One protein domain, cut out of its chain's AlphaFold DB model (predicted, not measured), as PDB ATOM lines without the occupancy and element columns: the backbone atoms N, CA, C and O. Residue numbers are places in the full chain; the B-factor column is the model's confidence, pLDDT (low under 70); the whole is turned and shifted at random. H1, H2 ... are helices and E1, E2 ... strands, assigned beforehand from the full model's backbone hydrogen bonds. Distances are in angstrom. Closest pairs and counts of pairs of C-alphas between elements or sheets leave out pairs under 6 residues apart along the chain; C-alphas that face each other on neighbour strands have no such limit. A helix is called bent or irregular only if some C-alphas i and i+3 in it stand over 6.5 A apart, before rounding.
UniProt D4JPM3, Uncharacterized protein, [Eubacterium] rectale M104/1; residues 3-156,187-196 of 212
ATOM      1  N   PHE A   3      47.301  25.639   7.957       92.81
ATOM      2  CA  PHE A   3      48.190  25.189   9.034       92.81
ATOM      3  C   PHE A   3      47.399  24.453  10.108       92.81
ATOM      4  O   PHE A   3      46.251  24.805  10.357       92.81
ATOM      5  N   TYR A   4      48.014  23.481  10.779       92.38
ATOM      6  CA  TYR A   4      47.355  22.626  11.760       92.38
ATOM      7  C   TYR A   4      48.079  22.629  13.107       92.38
ATOM      8  O   TYR A   4      49.268  22.335  13.175       92.38
ATOM      9  N   HIS A   5      47.359  22.908  14.192       91.62
ATOM     10  CA  HIS A   5      47.876  22.838  15.560       91.62
ATOM     11  C   HIS A   5      47.090  21.824  16.388       91.62
ATOM     12  O   HIS A   5      45.918  22.032  16.699       91.62
ATOM     13  N   GLY A   6      47.751  20.738  16.780       90.00
ATOM     14  CA  GLY A   6      47.185  19.726  17.665       90.00
ATOM     15  C   GLY A   6      47.301  20.075  19.141       90.00
ATOM     16  O   GLY A   6      48.349  20.540  19.592       90.00
ATOM     17  N   THR A   7      46.251  19.808  19.918       89.94
ATOM     18  CA  THR A   7      46.249  20.019  21.368       89.94
ATOM     19  C   THR A   7      45.269  19.101  22.117       89.94
ATOM     20  O   THR A   7      44.419  18.441  21.517       89.94
ATOM     21  N   SER A   8      45.374  19.033  23.448       89.06
ATOM     22  CA  SER A   8      44.427  18.261  24.267       89.06
ATOM     23  C   SER A   8      43.053  18.940  24.327       89.06
ATOM     24  O   SER A   8      42.946  20.152  24.141       89.06
ATOM     25  N   ILE A   9      41.992  18.195  24.652       87.25
ATOM     26  CA  ILE A   9      40.647  18.779  24.801       87.25
ATOM     27  C   ILE A   9      40.601  19.835  25.909       87.25
ATOM     28  O   ILE A   9      39.953  20.866  25.751       87.25
ATOM     29  N   GLU A  10      41.307  19.624  27.019       85.06
ATOM     30  CA  GLU A  10      41.370  20.597  28.110       85.06
ATOM     31  C   GLU A  10      41.971  21.922  27.640       85.06
ATOM     32  O   GLU A  10      41.429  22.988  27.938       85.06
ATOM     33  N   ASN A  11      43.066  21.855  26.877       85.19
ATOM     34  CA  ASN A  11      43.718  23.053  26.371       85.19
ATOM     35  C   ASN A  11      42.905  23.712  25.251       85.19
ATOM     36  O   ASN A  11      42.778  24.930  25.226       85.19
ATOM     37  N   PHE A  12      42.277  22.920  24.380       87.25
ATOM     38  CA  PHE A  12      41.326  23.410  23.384       87.25
ATOM     39  C   PHE A  12      40.200  24.229  24.024       87.25
ATOM     40  O   PHE A  12      39.962  25.370  23.633       87.25
ATOM     41  N   LEU A  13      39.540  23.673  25.045       83.38
ATOM     42  CA  LEU A  13      38.458  24.358  25.751       83.38
ATOM     43  C   LEU A  13      38.949  25.642  26.418       83.38
ATOM     44  O   LEU A  13      38.238  26.644  26.396       83.38
ATOM     45  N   LYS A  14      40.163  25.626  26.978       80.75
ATOM     46  CA  LYS A  14      40.794  26.815  27.555       80.75
ATOM     47  C   LYS A  14      41.043  27.895  26.500       80.75
ATOM     48  O   LYS A  14      40.642  29.026  26.726       80.75
ATOM     49  N   ILE A  15      41.632  27.549  25.355       83.50
ATOM     50  CA  ILE A  15      41.909  28.487  24.253       83.50
ATOM     51  C   ILE A  15      40.615  29.138  23.753       83.50
ATOM     52  O   ILE A  15      40.536  30.358  23.618       83.50
ATOM     53  N   VAL A  16      39.575  28.329  23.526       80.88
ATOM     54  CA  VAL A  16      38.271  28.823  23.063       80.88
ATOM     55  C   VAL A  16      37.614  29.724  24.110       80.88
ATOM     56  O   VAL A  16      37.074  30.769  23.755       80.88
ATOM     57  N   HIS A  17      37.664  29.338  25.389       78.06
ATOM     58  CA  HIS A  17      37.092  30.115  26.490       78.06
ATOM     59  C   HIS A  17      37.832  31.438  26.728       78.06
ATOM     60  O   HIS A  17      37.198  32.468  26.940       78.06
ATOM     61  N   ASP A  18      39.163  31.412  26.693       78.50
ATOM     62  CA  ASP A  18      40.010  32.571  26.983       78.50
ATOM     63  C   ASP A  18      40.157  33.502  25.766       78.50
ATOM     64  O   ASP A  18      40.660  34.617  25.897       78.50
ATOM     65  N   GLY A  19      39.677  33.079  24.590       73.88
ATOM     66  CA  GLY A  19      39.664  33.894  23.378       73.88
ATOM     67  C   GLY A  19      40.995  33.921  22.623       73.88
ATOM     68  O   GLY A  19      41.200  34.819  21.808       73.88
ATOM     69  N   GLY A  20      41.906  32.980  22.889       80.19
ATOM     70  CA  GLY A  20      43.251  32.989  22.317       80.19
ATOM     71  C   GLY A  20      44.178  31.909  22.869       80.19
ATOM     72  O   GLY A  20      43.873  31.217  23.840       80.19
ATOM     73  N   PHE A  21      45.330  31.767  22.221       82.94
ATOM     74  CA  PHE A  21      46.418  30.890  22.635       82.94
ATOM     75  C   PHE A  21      47.163  31.483  23.833       82.94
ATOM     76  O   PHE A  21      47.397  32.686  23.873       82.94
ATOM     77  N   ASP A  22      47.550  30.626  24.783       74.25
ATOM     78  CA  ASP A  22      48.432  30.959  25.910       74.25
ATOM     79  C   ASP A  22      49.586  29.949  25.949       74.25
ATOM     80  O   ASP A  22      49.453  28.795  26.370       74.25
ATOM     81  N   SER A  23      50.739  30.397  25.478       61.03
ATOM     82  CA  SER A  23      51.984  29.650  25.334       61.03
ATOM     83  C   SER A  23      52.605  29.242  26.672       61.03
ATOM     84  O   SER A  23      53.453  28.351  26.697       61.03
ATOM     85  N   LYS A  24      52.120  29.765  27.809       59.06
ATOM     86  CA  LYS A  24      52.483  29.249  29.143       59.06
ATOM     87  C   LYS A  24      51.856  27.888  29.452       59.06
ATOM     88  O   LYS A  24      52.195  27.289  30.472       59.06
ATOM     89  N   VAL A  25      50.930  27.423  28.611       53.50
ATOM     90  CA  VAL A  25      50.183  26.165  28.779       53.50
ATOM     91  C   VAL A  25      50.286  25.272  27.529       53.50
ATOM     92  O   VAL A  25      49.660  24.215  27.465       53.50
ATOM     93  N   SER A  26      51.095  25.661  26.534       49.59
ATOM     94  CA  SER A  26      51.336  24.852  25.333       49.59
ATOM     95  C   SER A  26      52.157  23.607  25.682       49.59
ATOM     96  O   SER A  26      53.171  23.699  26.367       49.59
ATOM     97  N   ASN A  27      51.707  22.434  25.225       51.31
ATOM     98  CA  ASN A  27      52.331  21.135  25.516       51.31
ATOM     99  C   ASN A  27      52.920  20.479  24.261       51.31
ATOM    100  O   ASN A  27      52.896  19.254  24.131       51.31
ATOM    101  N   TRP A  28      53.415  21.281  23.317       50.78
ATOM    102  CA  TRP A  28      54.227  20.736  22.232       50.78
ATOM    103  C   TRP A  28      55.602  20.349  22.770       50.78
ATOM    104  O   TRP A  28      56.176  21.027  23.620       50.78
ATOM    105  N   LEU A  29      56.109  19.241  22.241       43.12
ATOM    106  CA  LEU A  29      57.335  18.522  22.599       43.12
ATOM    107  C   LEU A  29      58.590  19.401  22.782       43.12
ATOM    108  O   LEU A  29      59.546  18.985  23.430       43.12
ATOM    109  N   VAL A  30      58.577  20.607  22.211       43.03
ATOM    110  CA  VAL A  30      59.723  21.515  22.104       43.03
ATOM    111  C   VAL A  30      59.350  22.983  22.344       43.03
ATOM    112  O   VAL A  30      60.143  23.870  22.037       43.03
ATOM    113  N   SER A  31      58.153  23.277  22.872       48.81
ATOM    114  CA  SER A  31      57.628  24.638  22.763       48.81
ATOM    115  C   SER A  31      58.407  25.677  23.567       48.81
ATOM    116  O   SER A  31      58.438  25.622  24.799       48.81
ATOM    117  N   ASP A  32      58.932  26.692  22.875       49.84
ATOM    118  CA  ASP A  32      59.211  27.988  23.482       49.84
ATOM    119  C   ASP A  32      57.884  28.564  23.996       49.84
ATOM    120  O   ASP A  32      56.884  28.633  23.276       49.84
ATOM    121  N   SER A  33      57.882  28.987  25.260       60.00
ATOM    122  CA  SER A  33      56.748  29.542  26.010       60.00
ATOM    123  C   SER A  33      56.207  30.882  25.481       60.00
ATOM    124  O   SER A  33      55.664  31.665  26.254       60.00
ATOM    125  N   THR A  34      56.416  31.177  24.196       73.69
ATOM    126  CA  THR A  34      55.937  32.371  23.480       73.69
ATOM    127  C   THR A  34      55.406  32.070  22.072       73.69
ATOM    128  O   THR A  34      54.945  32.984  21.381       73.69
ATOM    129  N   ARG A  35      55.468  30.809  21.621       83.38
ATOM    130  CA  ARG A  35      55.178  30.421  20.235       83.38
ATOM    131  C   ARG A  35      54.109  29.343  20.136       83.38
ATOM    132  O   ARG A  35      53.944  28.506  21.024       83.38
ATOM    133  N   VAL A  36      53.386  29.378  19.023       86.88
ATOM    134  CA  VAL A  36      52.412  28.361  18.630       86.88
ATOM    135  C   VAL A  36      52.974  27.603  17.440       86.88
ATOM    136  O   VAL A  36      53.267  28.192  16.402       86.88
ATOM    137  N   TYR A  37      53.116  26.297  17.621       87.62
ATOM    138  CA  TYR A  37      53.696  25.385  16.645       87.62
ATOM    139  C   TYR A  37      52.605  24.762  15.789       87.62
ATOM    140  O   TYR A  37      51.526  24.431  16.287       87.62
ATOM    141  N   MET A  38      52.868  24.624  14.501       90.56
ATOM    142  CA  MET A  38      51.893  24.213  13.504       90.56
ATOM    143  C   MET A  38      52.541  23.294  12.472       90.56
ATOM    144  O   MET A  38      53.720  23.428  12.169       90.56
ATOM    145  N   ALA A  39      51.754  22.398  11.889       89.94
ATOM    146  CA  ALA A  39      52.140  21.602  10.732       89.94
ATOM    147  C   ALA A  39      51.461  22.137   9.461       89.94
ATOM    148  O   ALA A  39      50.307  22.568   9.501       89.94
ATOM    149  N   SER A  40      52.147  22.108   8.322       90.81
ATOM    150  CA  SER A  40      51.590  22.439   7.003       90.81
ATOM    151  C   SER A  40      52.305  21.651   5.902       90.81
ATOM    152  O   SER A  40      53.187  20.838   6.180       90.81
ATOM    153  N   VAL A  41      51.930  21.886   4.641       82.75
ATOM    154  CA  VAL A  41      52.696  21.375   3.502       82.75
ATOM    155  C   VAL A  41      54.156  21.810   3.632       82.75
ATOM    156  O   VAL A  41      54.439  22.954   3.977       82.75
ATOM    157  N   GLY A  42      55.074  20.873   3.387       70.06
ATOM    158  CA  GLY A  42      56.509  21.106   3.528       70.06
ATOM    159  C   GLY A  42      57.043  22.275   2.695       70.06
ATOM    160  O   GLY A  42      56.401  22.732   1.747       70.06
ATOM    161  N   GLN A  43      58.263  22.697   3.043       60.34
ATOM    162  CA  GLN A  43      58.989  23.864   2.518       60.34
ATOM    163  C   GLN A  43      58.913  24.020   0.988       60.34
ATOM    164  O   GLN A  43      58.776  25.140   0.498       60.34
ATOM    165  N   ASP A  44      58.877  22.902   0.255       65.31
ATOM    166  CA  ASP A  44      58.747  22.860  -1.203       65.31
ATOM    167  C   ASP A  44      57.572  23.702  -1.743       65.31
ATOM    168  O   ASP A  44      57.650  24.188  -2.864       65.31
ATOM    169  N   TYR A  45      56.482  23.915  -0.984       71.44
ATOM    170  CA  TYR A  45      55.333  24.720  -1.438       71.44
ATOM    171  C   TYR A  45      55.738  26.121  -1.918       71.44
ATOM    172  O   TYR A  45      55.216  26.618  -2.922       71.44
ATOM    173  N   TRP A  46      56.694  26.745  -1.225       69.81
ATOM    174  CA  TRP A  46      57.178  28.088  -1.545       69.81
ATOM    175  C   TRP A  46      58.146  28.117  -2.727       69.81
ATOM    176  O   TRP A  46      58.256  29.158  -3.376       69.81
ATOM    177  N   ASP A  47      58.760  26.981  -3.059       75.56
ATOM    178  CA  ASP A  47      59.655  26.841  -4.211       75.56
ATOM    179  C   ASP A  47      58.889  26.747  -5.542       75.56
ATOM    180  O   ASP A  47      59.450  27.025  -6.604       75.56
ATOM    181  N   TYR A  48      57.598  26.405  -5.496       73.50
ATOM    182  CA  TYR A  48      56.735  26.356  -6.674       73.50
ATOM    183  C   TYR A  48      56.123  27.722  -7.003       73.50
ATOM    184  O   TYR A  48      55.603  28.429  -6.134       73.50
ATOM    185  N   SER A  49      56.102  28.053  -8.296       79.19
ATOM    186  CA  SER A  49      55.307  29.160  -8.835       79.19
ATOM    187  C   SER A  49      53.802  28.887  -8.725       79.19
ATOM    188  O   SER A  49      53.371  27.736  -8.650       79.19
ATOM    189  N   ASP A  50      52.973  29.930  -8.819       79.94
ATOM    190  CA  ASP A  50      51.505  29.801  -8.774       79.94
ATOM    191  C   ASP A  50      50.955  28.776  -9.778       79.94
ATOM    192  O   ASP A  50      49.989  28.068  -9.498       79.94
ATOM    193  N   LYS A  51      51.580  28.683 -10.958       79.69
ATOM    194  CA  LYS A  51      51.182  27.732 -12.000       79.69
ATOM    195  C   LYS A  51      51.547  26.296 -11.622       79.69
ATOM    196  O   LYS A  51      50.747  25.396 -11.845       79.69
ATOM    197  N   GLU A  52      52.727  26.089 -11.045       79.19
ATOM    198  CA  GLU A  52      53.157  24.771 -10.571       79.19
ATOM    199  C   GLU A  52      52.318  24.324  -9.372       79.19
ATOM    200  O   GLU A  52      51.922  23.167  -9.303       79.19
ATOM    201  N   ARG A  53      51.929  25.247  -8.483       79.81
ATOM    202  CA  ARG A  53      51.020  24.936  -7.372       79.81
ATOM    203  C   ARG A  53      49.662  24.406  -7.837       79.81
ATOM    204  O   ARG A  53      49.080  23.552  -7.180       79.81
ATOM    205  N   GLN A  54      49.166  24.901  -8.972       77.44
ATOM    206  CA  GLN A  54      47.937  24.397  -9.594       77.44
ATOM    207  C   GLN A  54      48.135  23.042 -10.280       77.44
ATOM    208  O   GLN A  54      47.213  22.234 -10.298       77.44
ATOM    209  N   GLU A  55      49.312  22.801 -10.859       78.69
ATOM    210  CA  GLU A  55      49.644  21.546 -11.540       78.69
ATOM    211  C   GLU A  55      49.822  20.383 -10.552       78.69
ATOM    212  O   GLU A  55      49.347  19.286 -10.827       78.69
ATOM    213  N   TYR A  56      50.414  20.643  -9.382       75.25
ATOM    214  CA  TYR A  56      50.650  19.656  -8.318       75.25
ATOM    215  C   TYR A  56      49.605  19.714  -7.189       75.25
ATOM    216  O   TYR A  56      49.890  19.338  -6.055       75.25
ATOM    217  N   ALA A  57      48.392  20.208  -7.466       74.38
ATOM    218  CA  ALA A  57      47.352  20.406  -6.450       74.38
ATOM    219  C   ALA A  57      47.042  19.132  -5.635       74.38
ATOM    220  O   ALA A  57      46.926  19.214  -4.416       74.38
ATOM    221  N   GLU A  58      46.975  17.968  -6.292       73.56
ATOM    222  CA  GLU A  58      46.739  16.669  -5.639       73.56
ATOM    223  C   GLU A  58      47.878  16.297  -4.668       73.56
ATOM    224  O   GLU A  58      47.614  15.902  -3.534       73.56
ATOM    225  N   ASP A  59      49.140  16.528  -5.051       74.25
ATOM    226  CA  ASP A  59      50.298  16.280  -4.177       74.25
ATOM    227  C   ASP A  59      50.255  17.171  -2.922       74.25
ATOM    228  O   ASP A  59      50.691  16.768  -1.840       74.25
ATOM    229  N   PHE A  60      49.722  18.393  -3.035       77.38
ATOM    230  CA  PHE A  60      49.530  19.264  -1.875       77.38
ATOM    231  C   PHE A  60      48.373  18.821  -0.986       77.38
ATOM    232  O   PHE A  60      48.470  18.998   0.226       77.38
ATOM    233  N   GLU A  61      47.305  18.240  -1.535       76.44
ATOM    234  CA  GLU A  61      46.229  17.658  -0.723       76.44
ATOM    235  C   GLU A  61      46.745  16.488   0.123       76.44
ATOM    236  O   GLU A  61      46.467  16.432   1.323       76.44
ATOM    237  N   ASP A  62      47.566  15.613  -0.460       78.62
ATOM    238  CA  ASP A  62      48.215  14.526   0.278       78.62
ATOM    239  C   ASP A  62      49.162  15.065   1.363       78.62
ATOM    240  O   ASP A  62      49.078  14.641   2.517       78.62
ATOM    241  N   LYS A  63      49.989  16.072   1.047       82.00
ATOM    242  CA  LYS A  63      50.852  16.731   2.045       82.00
ATOM    243  C   LYS A  63      50.056  17.435   3.153       82.00
ATOM    244  O   LYS A  63      50.503  17.475   4.296       82.00
ATOM    245  N   LEU A  64      48.884  18.002   2.852       83.31
ATOM    246  CA  LEU A  64      48.007  18.594   3.870       83.31
ATOM    247  C   LEU A  64      47.401  17.525   4.780       83.31
ATOM    248  O   LEU A  64      47.283  17.760   5.982       83.31
ATOM    249  N   ARG A  65      47.056  16.352   4.234       82.31
ATOM    250  CA  ARG A  65      46.624  15.204   5.040       82.31
ATOM    251  C   ARG A  65      47.733  14.768   5.998       82.31
ATOM    252  O   ARG A  65      47.468  14.638   7.188       82.31
ATOM    253  N   GLU A  66      48.969  14.640   5.519       84.69
ATOM    254  CA  GLU A  66      50.130  14.312   6.364       84.69
ATOM    255  C   GLU A  66      50.369  15.363   7.465       84.69
ATOM    256  O   GLU A  66      50.652  15.029   8.620       84.69
ATOM    257  N   ALA A  67      50.208  16.651   7.143       87.00
ATOM    258  CA  ALA A  67      50.312  17.731   8.123       87.00
ATOM    259  C   ALA A  67      49.204  17.656   9.190       87.00
ATOM    260  O   ALA A  67      49.464  17.866  10.378       87.00
ATOM    261  N   PHE A  68      47.977  17.320   8.791       86.25
ATOM    262  CA  PHE A  68      46.875  17.098   9.722       86.25
ATOM    263  C   PHE A  68      47.146  15.897  10.639       86.25
ATOM    264  O   PHE A  68      47.018  16.021  11.854       86.25
ATOM    265  N   GLU A  69      47.601  14.766  10.093       84.31
ATOM    266  CA  GLU A  69      47.997  13.576  10.863       84.31
ATOM    267  C   GLU A  69      49.121  13.887  11.865       84.31
ATOM    268  O   GLU A  69      49.054  13.496  13.035       84.31
ATOM    269  N   THR A  70      50.106  14.686  11.450       85.94
ATOM    270  CA  THR A  70      51.168  15.190  12.333       85.94
ATOM    271  C   THR A  70      50.583  15.997  13.494       85.94
ATOM    272  O   THR A  70      50.946  15.782  14.656       85.94
ATOM    273  N   ALA A  71      49.626  16.888  13.217       88.25
ATOM    274  CA  ALA A  71      48.934  17.633  14.260       88.25
ATOM    275  C   ALA A  71      48.154  16.707  15.211       88.25
ATOM    276  O   ALA A  71      48.209  16.919  16.419       88.25
ATOM    277  N   ILE A  72      47.503  15.643  14.725       87.25
ATOM    278  CA  ILE A  72      46.857  14.642  15.595       87.25
ATOM    279  C   ILE A  72      47.880  13.995  16.533       87.25
ATOM    280  O   ILE A  72      47.638  13.927  17.740       87.25
ATOM    281  N   GLY A  73      49.029  13.560  16.003       84.44
ATOM    282  CA  GLY A  73      50.113  12.994  16.807       84.44
ATOM    283  C   GLY A  73      50.543  13.942  17.930       84.44
ATOM    284  O   GLY A  73      50.585  13.560  19.100       84.44
ATOM    285  N   ASN A  74      50.738  15.222  17.610       84.56
ATOM    286  CA  ASN A  74      51.069  16.245  18.606       84.56
ATOM    287  C   ASN A  74      49.938  16.479  19.620       84.56
ATOM    288  O   ASN A  74      50.198  16.691  20.804       84.56
ATOM    289  N   ALA A  75      48.679  16.380  19.194       87.88
ATOM    290  CA  ALA A  75      47.520  16.489  20.071       87.88
ATOM    291  C   ALA A  75      47.455  15.334  21.089       87.88
ATOM    292  O   ALA A  75      47.163  15.557  22.267       87.88
ATOM    293  N   GLN A  76      47.780  14.111  20.661       86.25
ATOM    294  CA  GLN A  76      47.880  12.938  21.536       86.25
ATOM    295  C   GLN A  76      49.010  13.091  22.560       86.25
ATOM    296  O   GLN A  76      48.825  12.773  23.737       86.25
ATOM    297  N   ILE A  77      50.160  13.620  22.133       83.94
ATOM    298  CA  ILE A  77      51.284  13.940  23.022       83.94
ATOM    299  C   ILE A  77      50.853  14.984  24.053       83.94
ATOM    300  O   ILE A  77      51.034  14.771  25.250       83.94
ATOM    301  N   ALA A  78      50.211  16.071  23.615       83.00
ATOM    302  CA  ALA A  78      49.703  17.109  24.505       83.00
ATOM    303  C   ALA A  78      48.712  16.539  25.535       83.00
ATOM    304  O   ALA A  78      48.847  16.806  26.731       83.00
ATOM    305  N   ALA A  79      47.764  15.701  25.098       85.19
ATOM    306  CA  ALA A  79      46.825  15.000  25.977       85.19
ATOM    307  C   ALA A  79      47.544  14.095  26.987       85.19
ATOM    308  O   ALA A  79      47.206  14.081  28.175       85.19
ATOM    309  N   ALA A  80      48.587  13.389  26.552       83.94
ATOM    310  CA  ALA A  80      49.410  12.583  27.435       83.94
ATOM    311  C   ALA A  80      50.178  13.433  28.451       83.94
ATOM    312  O   ALA A  80      50.161  13.105  29.638       83.94
ATOM    313  N   VAL A  81      50.800  14.540  28.048       80.50
ATOM    314  CA  VAL A  81      51.552  15.426  28.952       80.50
ATOM    315  C   VAL A  81      50.654  15.948  30.073       80.50
ATOM    316  O   VAL A  81      50.997  15.780  31.246       80.50
ATOM    317  N   VAL A  82      49.456  16.450  29.747       78.12
ATOM    318  CA  VAL A  82      48.506  16.971  30.751       78.12
ATOM    319  C   VAL A  82      47.795  15.885  31.563       78.12
ATOM    320  O   VAL A  82      47.082  16.194  32.514       78.12
ATOM    321  N   GLY A  83      47.987  14.609  31.216       79.50
ATOM    322  CA  GLY A  83      47.331  13.495  31.899       79.50
ATOM    323  C   GLY A  83      45.834  13.430  31.626       79.50
ATOM    324  O   GLY A  83      45.066  13.110  32.535       79.50
ATOM    325  N   SER A  84      45.431  13.741  30.393       82.81
ATOM    326  CA  SER A  84      44.031  13.731  29.984       82.81
ATOM    327  C   SER A  84      43.393  12.363  30.215       82.81
ATOM    328  O   SER A  84      43.981  11.312  29.946       82.81
ATOM    329  N   VAL A  85      42.160  12.384  30.715       83.06
ATOM    330  CA  VAL A  85      41.319  11.190  30.894       83.06
ATOM    331  C   VAL A  85      40.300  11.030  29.768       83.06
ATOM    332  O   VAL A  85      39.605  10.016  29.711       83.06
ATOM    333  N   TYR A  86      40.185  12.026  28.888       82.38
ATOM    334  CA  TYR A  86      39.285  11.978  27.744       82.38
ATOM    335  C   TYR A  86      39.912  11.147  26.637       82.38
ATOM    336  O   TYR A  86      41.109  11.208  26.422       82.38
ATOM    337  N   ASN A  87      39.107  10.394  25.896       83.88
ATOM    338  CA  ASN A  87      39.564   9.640  24.727       83.88
ATOM    339  C   ASN A  87      39.569  10.484  23.440       83.88
ATOM    340  O   ASN A  87      39.413   9.951  22.344       83.88
ATOM    341  N   SER A  88      39.650  11.805  23.568       86.62
ATOM    342  CA  SER A  88      39.527  12.753  22.463       86.62
ATOM    343  C   SER A  88      40.642  13.786  22.509       86.62
ATOM    344  O   SER A  88      41.202  14.072  23.568       86.62
ATOM    345  N   VAL A  89      40.955  14.335  21.339       88.81
ATOM    346  CA  VAL A  89      41.923  15.421  21.142       88.81
ATOM    347  C   VAL A  89      41.341  16.460  20.192       88.81
ATOM    348  O   VAL A  89      40.301  16.219  19.574       88.81
ATOM    349  N   ALA A  90      41.996  17.612  20.070       90.12
ATOM    350  CA  ALA A  90      41.574  18.665  19.162       90.12
ATOM    351  C   ALA A  90      42.696  19.098  18.217       90.12
ATOM    352  O   ALA A  90      43.871  19.091  18.581       90.12
ATOM    353  N   VAL A  91      42.312  19.533  17.020       91.38
ATOM    354  CA  VAL A  91      43.188  20.180  16.044       91.38
ATOM    355  C   VAL A  91      42.565  21.512  15.636       91.38
ATOM    356  O   VAL A  91      41.403  21.566  15.237       91.38
ATOM    357  N   PHE A  92      43.333  22.590  15.733       91.88
ATOM    358  CA  PHE A  92      43.010  23.867  15.104       91.88
ATOM    359  C   PHE A  92      43.539  23.870  13.673       91.88
ATOM    360  O   PHE A  92      44.684  23.489  13.448       91.88
ATOM    361  N   GLU A  93      42.724  24.318  12.727       93.69
ATOM    362  CA  GLU A  93      43.119  24.575  11.344       93.69
ATOM    363  C   GLU A  93      43.066  26.081  11.081       93.69
ATOM    364  O   GLU A  93      42.040  26.724  11.301       93.69
ATOM    365  N   PHE A  94      44.168  26.644  10.595       93.06
ATOM    366  CA  PHE A  94      44.286  28.055  10.260       93.06
ATOM    367  C   PHE A  94      44.372  28.233   8.751       93.06
ATOM    368  O   PHE A  94      45.286  27.705   8.118       93.06
ATOM    369  N   GLU A  95      43.483  29.041   8.177       92.69
ATOM    370  CA  GLU A  95      43.663  29.573   6.825       92.69
ATOM    371  C   GLU A  95      44.365  30.930   6.914       92.69
ATOM    372  O   GLU A  95      43.740  31.952   7.213       92.69
ATOM    373  N   ILE A  96      45.672  30.933   6.648       91.19
ATOM    374  CA  ILE A  96      46.526  32.122   6.705       91.19
ATOM    375  C   ILE A  96      46.834  32.593   5.275       91.19
ATOM    376  O   ILE A  96      47.353  31.803   4.480       91.19
ATOM    377  N   PRO A  97      46.530  33.850   4.903       90.38
ATOM    378  CA  PRO A  97      46.892  34.401   3.597       90.38
ATOM    379  C   PRO A  97      48.407  34.402   3.361       90.38
ATOM    380  O   PRO A  97      49.173  34.705   4.270       90.38
ATOM    381  N   ASP A  98      48.850  34.132   2.133       86.81
ATOM    382  CA  ASP A  98      50.274  33.939   1.814       86.81
ATOM    383  C   ASP A  98      51.155  35.147   2.177       86.81
ATOM    384  O   ASP A  98      52.284  34.983   2.633       86.81
ATOM    385  N   ASN A  99      50.631  36.371   2.049       87.62
ATOM    386  CA  ASN A  99      51.342  37.583   2.462       87.62
ATOM    387  C   ASN A  99      51.570  37.657   3.980       87.62
ATOM    388  O   ASN A  99      52.571  38.220   4.402       87.62
ATOM    389  N   ILE A 100      50.656  37.098   4.777       91.38
ATOM    390  CA  ILE A 100      50.791  37.002   6.234       91.38
ATOM    391  C   ILE A 100      51.763  35.876   6.590       91.38
ATOM    392  O   ILE A 100      52.598  36.060   7.470       91.38
ATOM    393  N   VAL A 101      51.708  34.743   5.875       86.12
ATOM    394  CA  VAL A 101      52.648  33.631   6.094       86.12
ATOM    395  C   VAL A 101      54.091  34.108   5.949       86.12
ATOM    396  O   VAL A 101      54.881  33.909   6.862       86.12
ATOM    397  N   MET A 102      54.409  34.810   4.857       84.31
ATOM    398  CA  MET A 102      55.764  35.317   4.598       84.31
ATOM    399  C   MET A 102      56.276  36.329   5.638       84.31
ATOM    400  O   MET A 102      57.478  36.580   5.690       84.31
ATOM    401  N   GLU A 103      55.391  36.956   6.417       87.88
ATOM    402  CA  GLU A 103      55.752  37.991   7.394       87.88
ATOM    403  C   GLU A 103      55.852  37.443   8.826       87.88
ATOM    404  O   GLU A 103      56.744  37.856   9.567       87.88
ATOM    405  N   TYR A 104      54.961  36.524   9.216       88.31
ATOM    406  CA  TYR A 104      54.779  36.130  10.621       88.31
ATOM    407  C   TYR A 104      55.103  34.667  10.925       88.31
ATOM    408  O   TYR A 104      55.322  34.332  12.089       88.31
ATOM    409  N   VAL A 105      55.096  33.793   9.919       89.00
ATOM    410  CA  VAL A 105      55.306  32.354  10.111       89.00
ATOM    411  C   VAL A 105      56.737  32.012   9.728       89.00
ATOM    412  O   VAL A 105      57.206  32.387   8.654       89.00
ATOM    413  N   VAL A 106      57.428  31.293  10.605       88.81
ATOM    414  CA  VAL A 106      58.806  30.845  10.376       88.81
ATOM    415  C   VAL A 106      58.893  29.328  10.485       88.81
ATOM    416  O   VAL A 106      58.035  28.705  11.111       88.81
ATOM    417  N   ASP A 107      59.903  28.740   9.853       86.12
ATOM    418  CA  ASP A 107      60.187  27.311   9.981       86.12
ATOM    419  C   ASP A 107      60.535  26.974  11.441       86.12
ATOM    420  O   ASP A 107      61.261  27.716  12.111       86.12
ATOM    421  N   ASP A 108      59.998  25.861  11.939       80.31
ATOM    422  CA  ASP A 108      60.360  25.331  13.251       80.31
ATOM    423  C   ASP A 108      61.628  24.475  13.136       80.31
ATOM    424  O   ASP A 108      61.578  23.282  12.837       80.31
ATOM    425  N   ASP A 109      62.778  25.088  13.415       71.50
ATOM    426  CA  ASP A 109      64.085  24.419  13.413       71.50
ATOM    427  C   ASP A 109      64.430  23.764  14.769       71.50
ATOM    428  O   ASP A 109      65.588  23.417  15.029       71.50
ATOM    429  N   SER A 110      63.456  23.605  15.677       65.06
ATOM    430  CA  SER A 110      63.704  23.056  17.019       65.06
ATOM    431  C   SER A 110      64.055  21.561  17.021       65.06
ATOM    432  O   SER A 110      64.651  21.074  17.988       65.06
ATOM    433  N   VAL A 111      63.748  20.834  15.938       62.75
ATOM    434  CA  VAL A 111      64.059  19.406  15.766       62.75
ATOM    435  C   VAL A 111      64.690  19.152  14.396       62.75
ATOM    436  O   VAL A 111      64.247  19.677  13.375       62.75
ATOM    437  N   GLU A 112      65.716  18.297  14.346       56.22
ATOM    438  CA  GLU A 112      66.291  17.852  13.073       56.22
ATOM    439  C   GLU A 112      65.220  17.176  12.198       56.22
ATOM    440  O   GLU A 112      64.522  16.265  12.641       56.22
ATOM    441  N   ASN A 113      65.134  17.583  10.927       59.88
ATOM    442  CA  ASN A 113      64.155  17.099   9.943       59.88
ATOM    443  C   ASN A 113      62.680  17.439  10.236       59.88
ATOM    444  O   ASN A 113      61.801  16.743   9.729       59.88
ATOM    445  N   ALA A 114      62.392  18.527  10.957       65.81
ATOM    446  CA  ALA A 114      61.039  19.063  11.160       65.81
ATOM    447  C   ALA A 114      60.433  19.706   9.887       65.81
ATOM    448  O   ALA A 114      59.912  20.819   9.893       65.81
ATOM    449  N   ARG A 115      60.522  19.017   8.742       74.44
ATOM    450  CA  ARG A 115      59.963  19.502   7.475       74.44
ATOM    451  C   ARG A 115      58.451  19.651   7.602       74.44
ATOM    452  O   ARG A 115      57.777  18.710   8.002       74.44
ATOM    453  N   GLY A 116      57.934  20.805   7.189       82.88
ATOM    454  CA  GLY A 116      56.504  21.097   7.294       82.88
ATOM    455  C   GLY A 116      56.057  21.473   8.705       82.88
ATOM    456  O   GLY A 116      54.857  21.609   8.925       82.88
ATOM    457  N   CYS A 117      56.988  21.667   9.643       86.62
ATOM    458  CA  CYS A 117      56.716  22.266  10.940       86.62
ATOM    459  C   CYS A 117      57.061  23.755  10.903       86.62
ATOM    460  O   CYS A 117      58.094  24.170  10.377       86.62
ATOM    461  N   TYR A 118      56.179  24.549  11.483       89.25
ATOM    462  CA  TYR A 118      56.228  25.999  11.475       89.25
ATOM    463  C   TYR A 118      55.873  26.534  12.852       89.25
ATOM    464  O   TYR A 118      55.181  25.882  13.634       89.25
ATOM    465  N   GLU A 119      56.268  27.767  13.124       89.75
ATOM    466  CA  GLU A 119      55.906  28.468  14.344       89.75
ATOM    467  C   GLU A 119      55.506  29.919  14.058       89.75
ATOM    468  O   GLU A 119      55.981  30.567  13.123       89.75
ATOM    469  N   ILE A 120      54.610  30.434  14.894       90.19
ATOM    470  CA  ILE A 120      54.189  31.835  14.914       90.19
ATOM    471  C   ILE A 120      54.210  32.338  16.356       90.19
ATOM    472  O   ILE A 120      53.915  31.593  17.295       90.19
ATOM    473  N   VAL A 121      54.567  33.606  16.551       90.25
ATOM    474  CA  VAL A 121      54.505  34.238  17.874       90.25
ATOM    475  C   VAL A 121      53.049  34.296  18.336       90.25
ATOM    476  O   VAL A 121      52.171  34.759  17.608       90.25
ATOM    477  N   GLU A 122      52.786  33.852  19.565       88.19
ATOM    478  CA  GLU A 122      51.431  33.741  20.123       88.19
ATOM    479  C   GLU A 122      50.657  35.066  20.055       88.19
ATOM    480  O   GLU A 122      49.502  35.092  19.627       88.19
ATOM    481  N   SER A 123      51.294  36.180  20.428       89.25
ATOM    482  CA  SER A 123      50.648  37.494  20.414       89.25
ATOM    483  C   SER A 123      50.224  37.931  19.013       89.25
ATOM    484  O   SER A 123      49.186  38.575  18.865       89.25
ATOM    485  N   ASP A 124      51.009  37.574  17.995       92.81
ATOM    486  CA  ASP A 124      50.705  37.905  16.606       92.81
ATOM    487  C   ASP A 124      49.586  37.012  16.077       92.81
ATOM    488  O   ASP A 124      48.626  37.526  15.502       92.81
ATOM    489  N   LEU A 125      49.633  35.705  16.363       92.06
ATOM    490  CA  LEU A 125      48.548  34.784  16.022       92.06
ATOM    491  C   LEU A 125      47.222  35.236  16.645       92.06
ATOM    492  O   LEU A 125      46.228  35.384  15.940       92.06
ATOM    493  N   ASN A 126      47.212  35.530  17.947       90.56
ATOM    494  CA  ASN A 126      46.020  36.013  18.645       90.56
ATOM    495  C   ASN A 126      45.484  37.309  18.028       90.56
ATOM    496  O   ASN A 126      44.276  37.450  17.836       90.56
ATOM    497  N   LYS A 127      46.366  38.248  17.670       92.19
ATOM    498  CA  LYS A 127      45.970  39.493  17.004       92.19
ATOM    499  C   LYS A 127      45.310  39.229  15.646       92.19
ATOM    500  O   LYS A 127      44.233  39.771  15.410       92.19
ATOM    501  N   LEU A 128      45.919  38.382  14.812       92.81
ATOM    502  CA  LEU A 128      45.424  38.007  13.479       92.81
ATOM    503  C   LEU A 128      44.076  37.268  13.521       92.81
ATOM    504  O   LEU A 128      43.301  37.298  12.565       92.81
ATOM    505  N   ILE A 129      43.802  36.570  14.623       89.19
ATOM    506  CA  ILE A 129      42.516  35.912  14.869       89.19
ATOM    507  C   ILE A 129      41.466  36.950  15.275       89.19
ATOM    508  O   ILE A 129      40.371  36.978  14.716       89.19
ATOM    509  N   ILE A 130      41.796  37.821  16.234       89.31
ATOM    510  CA  ILE A 130      40.876  38.835  16.771       89.31
ATOM    511  C   ILE A 130      40.465  39.847  15.697       89.31
ATOM    512  O   ILE A 130      39.307  40.266  15.658       89.31
ATOM    513  N   ASP A 131      41.396  40.252  14.833       90.62
ATOM    514  CA  ASP A 131      41.113  41.191  13.745       90.62
ATOM    515  C   ASP A 131      40.447  40.530  12.520       90.62
ATOM    516  O   ASP A 131      39.994  41.236  11.615       90.62
ATOM    517  N   GLY A 132      40.318  39.197  12.520       87.44
ATOM    518  CA  GLY A 132      39.688  38.418  11.456       87.44
ATOM    519  C   GLY A 132      40.529  38.294  10.185       87.44
ATOM    520  O   GLY A 132      39.984  37.950   9.133       87.44
ATOM    521  N   THR A 133      41.831  38.590  10.253       92.44
ATOM    522  CA  THR A 133      42.757  38.446   9.120       92.44
ATOM    523  C   THR A 133      42.918  36.988   8.706       92.44
ATOM    524  O   THR A 133      43.039  36.698   7.513       92.44
ATOM    525  N   ILE A 134      42.912  36.070   9.676       90.06
ATOM    526  CA  ILE A 134      42.970  34.629   9.425       90.06
ATOM    527  C   ILE A 134      41.664  33.966   9.846       90.06
ATOM    528  O   ILE A 134      40.988  34.423  10.768       90.06
ATOM    529  N   LYS A 135      41.315  32.860   9.184       89.62
ATOM    530  CA  LYS A 135      40.194  32.024   9.627       89.62
ATOM    531  C   LYS A 135      40.702  30.867  10.461       89.62
ATOM    532  O   LYS A 135      41.769  30.323  10.178       89.62
ATOM    533  N   VAL A 136      39.901  30.481  11.447       89.56
ATOM    534  CA  VAL A 136      40.203  29.369  12.341       89.56
ATOM    535  C   VAL A 136      39.037  28.395  12.351       89.56
ATOM    536  O   VAL A 136      37.903  28.767  12.661       89.56
ATOM    537  N   TYR A 137      39.357  27.143  12.059       89.88
ATOM    538  CA  TYR A 137      38.469  25.996  12.147       89.88
ATOM    539  C   TYR A 137      38.951  25.075  13.266       89.88
ATOM    540  O   TYR A 137      40.130  25.069  13.629       89.88
ATOM    541  N   THR A 138      38.035  24.304  13.844       87.88
ATOM    542  CA  THR A 138      38.343  23.432  14.981       87.88
ATOM    543  C   THR A 138      37.801  22.037  14.746       87.88
ATOM    544  O   THR A 138      36.606  21.875  14.498       87.88
ATOM    545  N   HIS A 139      38.655  21.039  14.930       89.12
ATOM    546  CA  HIS A 139      38.339  19.630  14.746       89.12
ATOM    547  C   HIS A 139      38.497  18.909  16.081       89.12
ATOM    548  O   HIS A 139      39.584  18.909  16.651       89.12
ATOM    549  N   GLN A 140      37.427  18.307  16.603       90.31
ATOM    550  CA  GLN A 140      37.487  17.457  17.796       90.31
ATOM    551  C   GLN A 140      37.392  15.997  17.368       90.31
ATOM    552  O   GLN A 140      36.400  15.588  16.771       90.31
ATOM    553  N   LEU A 141      38.416  15.216  17.691       85.06
ATOM    554  CA  LEU A 141      38.581  13.855  17.196       85.06
ATOM    555  C   LEU A 141      38.311  12.877  18.338       85.06
ATOM    556  O   LEU A 141      39.106  12.749  19.274       85.06
ATOM    557  N   LEU A 142      37.156  12.215  18.284       84.94
ATOM    558  CA  LEU A 142      36.753  11.218  19.272       84.94
ATOM    559  C   LEU A 142      37.458   9.885  19.007       84.94
ATOM    560  O   LEU A 142      37.508   9.419  17.877       84.94
ATOM    561  N   GLY A 143      37.978   9.250  20.055       79.88
ATOM    562  CA  GLY A 143      38.676   7.965  19.964       79.88
ATOM    563  C   GLY A 143      40.155   8.081  19.591       79.88
ATOM    564  O   GLY A 143      40.899   7.135  19.838       79.88
ATOM    565  N   ALA A 144      40.592   9.245  19.104       82.56
ATOM    566  CA  ALA A 144      41.953   9.490  18.638       82.56
ATOM    567  C   ALA A 144      43.018   9.494  19.751       82.56
ATOM    568  O   ALA A 144      44.202   9.523  19.445       82.56
ATOM    569  N   TYR A 145      42.652   9.450  21.034       83.19
ATOM    570  CA  TYR A 145      43.607   9.260  22.130       83.19
ATOM    571  C   TYR A 145      43.130   8.154  23.065       83.19
ATOM    572  O   TYR A 145      41.947   8.067  23.399       83.19
ATOM    573  N   LYS A 146      44.058   7.299  23.499       83.75
ATOM    574  CA  LYS A 146      43.782   6.184  24.407       83.75
ATOM    575  C   LYS A 146      44.451   6.451  25.770       83.75
ATOM    576  O   LYS A 146      45.633   6.142  25.936       83.75
ATOM    577  N   PRO A 147      43.732   6.972  26.788       78.75
ATOM    578  CA  PRO A 147      44.324   7.323  28.088       78.75
ATOM    579  C   PRO A 147      45.043   6.166  28.792       78.75
ATOM    580  O   PRO A 147      46.055   6.364  29.462       78.75
ATOM    581  N   TYR A 148      44.564   4.932  28.617       77.06
ATOM    582  CA  TYR A 148      45.210   3.741  29.180       77.06
ATOM    583  C   TYR A 148      46.590   3.455  28.562       77.06
ATOM    584  O   TYR A 148      47.427   2.826  29.205       77.06
ATOM    585  N   ALA A 149      46.845   3.938  27.344       77.25
ATOM    586  CA  ALA A 149      48.106   3.808  26.620       77.25
ATOM    587  C   ALA A 149      48.987   5.069  26.744       77.25
ATOM    588  O   ALA A 149      49.989   5.188  26.046       77.25
ATOM    589  N   ARG A 150      48.657   5.999  27.659       78.56
ATOM    590  CA  ARG A 150      49.337   7.293  27.868       78.56
ATOM    591  C   ARG A 150      50.865   7.234  27.780       78.56
ATOM    592  O   ARG A 150      51.465   8.131  27.199       78.56
ATOM    593  N   VAL A 151      51.489   6.208  28.360       74.00
ATOM    594  CA  VAL A 151      52.954   6.058  28.402       74.00
ATOM    595  C   VAL A 151      53.599   5.983  27.011       74.00
ATOM    596  O   VAL A 151      54.735   6.414  26.870       74.00
ATOM    597  N   PHE A 152      52.882   5.505  25.989       77.12
ATOM    598  CA  PHE A 152      53.392   5.379  24.616       77.12
ATOM    599  C   PHE A 152      53.355   6.682  23.822       77.12
ATOM    600  O   PHE A 152      54.057   6.805  22.826       77.12
ATOM    601  N   TYR A 153      52.557   7.652  24.267       73.50
ATOM    602  CA  TYR A 153      52.487   8.978  23.657       73.50
ATOM    603  C   TYR A 153      53.455   9.963  24.308       73.50
ATOM    604  O   TYR A 153      53.692  11.036  23.770       73.50
ATOM    605  N   LEU A 154      53.977   9.659  25.498       72.12
ATOM    606  CA  LEU A 154      54.913  10.564  26.141       72.12
ATOM    607  C   LEU A 154      56.250  10.496  25.401       72.12
ATOM    608  O   LEU A 154      56.814   9.406  25.281       72.12
ATOM    609  N   PRO A 155      56.784  11.637  24.939       59.88
ATOM    610  CA  PRO A 155      58.129  11.674  24.412       59.88
ATOM    611  C   PRO A 155      59.071  11.278  25.535       59.88
ATOM    612  O   PRO A 155      59.185  11.951  26.562       59.88
ATOM    613  N   VAL A 156      59.712  10.132  25.373       54.06
ATOM    614  CA  VAL A 156      60.721   9.699  26.320       54.06
ATOM    615  C   VAL A 156      61.916  10.609  26.072       54.06
ATOM    616  O   VAL A 156      62.614  10.439  25.075       54.06
ATOM    617  N   ASP A 187      44.726   1.303  15.128       48.41
ATOM    618  CA  ASP A 187      44.147   1.232  13.775       48.41
ATOM    619  C   ASP A 187      43.999   2.666  13.258       48.41
ATOM    620  O   ASP A 187      42.950   3.293  13.348       48.41
ATOM    621  N   TYR A 188      45.125   3.229  12.819       43.88
ATOM    622  CA  TYR A 188      45.245   4.632  12.430       43.88
ATOM    623  C   TYR A 188      44.302   4.970  11.267       43.88
ATOM    624  O   TYR A 188      43.735   6.057  11.229       43.88
ATOM    625  N   GLU A 189      44.070   4.027  10.347       41.94
ATOM    626  CA  GLU A 189      43.121   4.213   9.248       41.94
ATOM    627  C   GLU A 189      41.669   4.201   9.734       41.94
ATOM    628  O   GLU A 189      40.852   4.975   9.224       41.94
ATOM    629  N   GLU A 190      41.323   3.336  10.693       46.75
ATOM    630  CA  GLU A 190      39.974   3.294  11.256       46.75
ATOM    631  C   GLU A 190      39.713   4.460  12.215       46.75
ATOM    632  O   GLU A 190      38.643   5.052  12.147       46.75
ATOM    633  N   ASP A 191      40.682   4.870  13.036       45.12
ATOM    634  CA  ASP A 191      40.584   6.043  13.912       45.12
ATOM    635  C   ASP A 191      40.505   7.344  13.083       45.12
ATOM    636  O   ASP A 191      39.715   8.221  13.428       45.12
ATOM    637  N   VAL A 192      41.211   7.463  11.945       42.91
ATOM    638  CA  VAL A 192      41.059   8.586  10.989       42.91
ATOM    639  C   VAL A 192      39.716   8.527  10.239       42.91
ATOM    640  O   VAL A 192      39.088   9.565  10.021       42.91
ATOM    641  N   LYS A 193      39.212   7.335   9.880       44.28
ATOM    642  CA  LYS A 193      37.866   7.167   9.285       44.28
ATOM    643  C   LYS A 193      36.738   7.468  10.277       44.28
ATOM    644  O   LYS A 193      35.767   8.131   9.911       44.28
ATOM    645  N   ASN A 194      36.857   6.990  11.515       42.06
ATOM    646  CA  ASN A 194      35.889   7.145  12.604       42.06
ATOM    647  C   ASN A 194      35.946   8.538  13.237       42.06
ATOM    648  O   ASN A 194      34.932   9.000  13.759       42.06
ATOM    649  N   ALA A 195      37.085   9.234  13.130       42.56
ATOM    650  CA  ALA A 195      37.197  10.656  13.430       42.56
ATOM    651  C   ALA A 195      36.271  11.514  12.565       42.56
ATOM    652  O   ALA A 195      36.050  12.665  12.923       42.56
ATOM    653  N   GLY A 196      35.701  10.946  11.493       34.75
ATOM    654  CA  GLY A 196      34.656  11.561  10.702       34.75
ATOM    655  C   GLY A 196      35.155  12.853  10.079       34.75
ATOM    656  O   GLY A 196      35.121  13.909  10.699       34.75
TER     657      GLY A 196
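AT A GLANCE: This is residues 3 to 156 and 187 to 196 of the 212 residues of an uncharacterized protein of [Eubacterium] rectale M104/1 (UniProt D4JPM3). Two small antiparallel sheets meet edge to edge, E1 of one beside E2 of the other, and the long helix H4 runs over one face of the sheet with E1 and on past it toward the small helices H3 and H2. H1 stands on that sheet's opposite face, H6 bridges the two sheets away from H4, and H7 packs near the last residues of H4. The printed part has 164 residues, with eight named helices and six named strands in the order E1 H1 E2 H2 H3 H4 E3 H5 E4 E5 H6 E6 H7 H8; the sheets run E1 - E3 - E6 and E2 - E5 - E4, and the class is mixed, helices and strands. It is compact, with a radius of gyration of the C-alphas of 15.6 A and spans of 48 by 34 by 30 A.

HOW THE PARTS SIT: Start at E3, residues 88 to 95, between its antiparallel neighbours E1, residues 3 to 8, and E6, residues 135 to 142; N 5 and O 92, and N 91 and O 139, are each 2.8 A apart, within hydrogen-bond range. H4, residues 57 to 82, is on this sheet at a height of 7.7 A and runs along the strands, at 21 degrees to E1 on the local plane; their closest C-alphas are Thr 7 and Ala 75, 4.0 A. H1, residues 9 to 18, is on the opposite face, giving three layers, helices on both faces of a sheet; it only just stands up from the sheet, rising 42 degrees. Cross to E2, residues 35 to 39: the closest C-alphas of E1 and E2 are His 5 and Met 38, 4.7 A. E5, residues 117 to 121, is the antiparallel neighbour of E2, with N 38 of E2 and O 118 of E5 2.8 A apart, within hydrogen-bond range, and it forms a hairpin with E4, residues 105 to 107, with N 119 of E5 and O 106 of E4 2.8 A apart, also within hydrogen-bond range. H6, residues 122 to 130, is on this sheet at a height of 8.3 A; H5, residues 98 to 104, only grazes it. H7, residues 147 to 153, touches H4 at residues 76 to 80 alone, closest at the C-alphas of Ile 77 and Tyr 153, 5.1 A. H2, residues 44 to 47, is close to but not clearly touching H3, residues 50 to 55; H8, residues 188 to 194, only grazes the first sheet. In H1, H3, H4, H6 and H8 every O i to N i+4 pair is within hydrogen-bond range; H5 has 2 of 3, H7 has 0 of 3 but 3 of 4 O i to N i+3 pairs, and H2 is too short for an O i to N i+4 pair.

IN THESE COORDINATES: Find C-alpha 3 at (48.190, 25.189, 9.034), where E1 begins its 17.2 A. H4 runs 37.4 A from C-alpha 57 at (47.352, 20.406, -6.450) to C-alpha 82 at (48.506, 16.971, 30.751). E3 measures 23.3 A, E6 23.2 A, H1 14.0 A, E5 14.0 A, E2 13.3 A and H6 12.2 A; the shorter E4, H2, H3, H5, H7 and H8 are passed over here. H7 is irregular, with C-alphas 148 and 151 8.1 A apart.

THE WHOLE: The two C-alphas farthest apart, those of Lys 51 and Tyr 148, are 48.0 A apart. Residues 157 to 186 are not printed, and C-alphas 156 and 187 stand 22.4 A apart across the cut. The link from H1 to E2, 16 residues, is long. Mean pLDDT of the printed part is 78.2; residues under 70 include 23 to 33, 110 to 114 and 187 to 196.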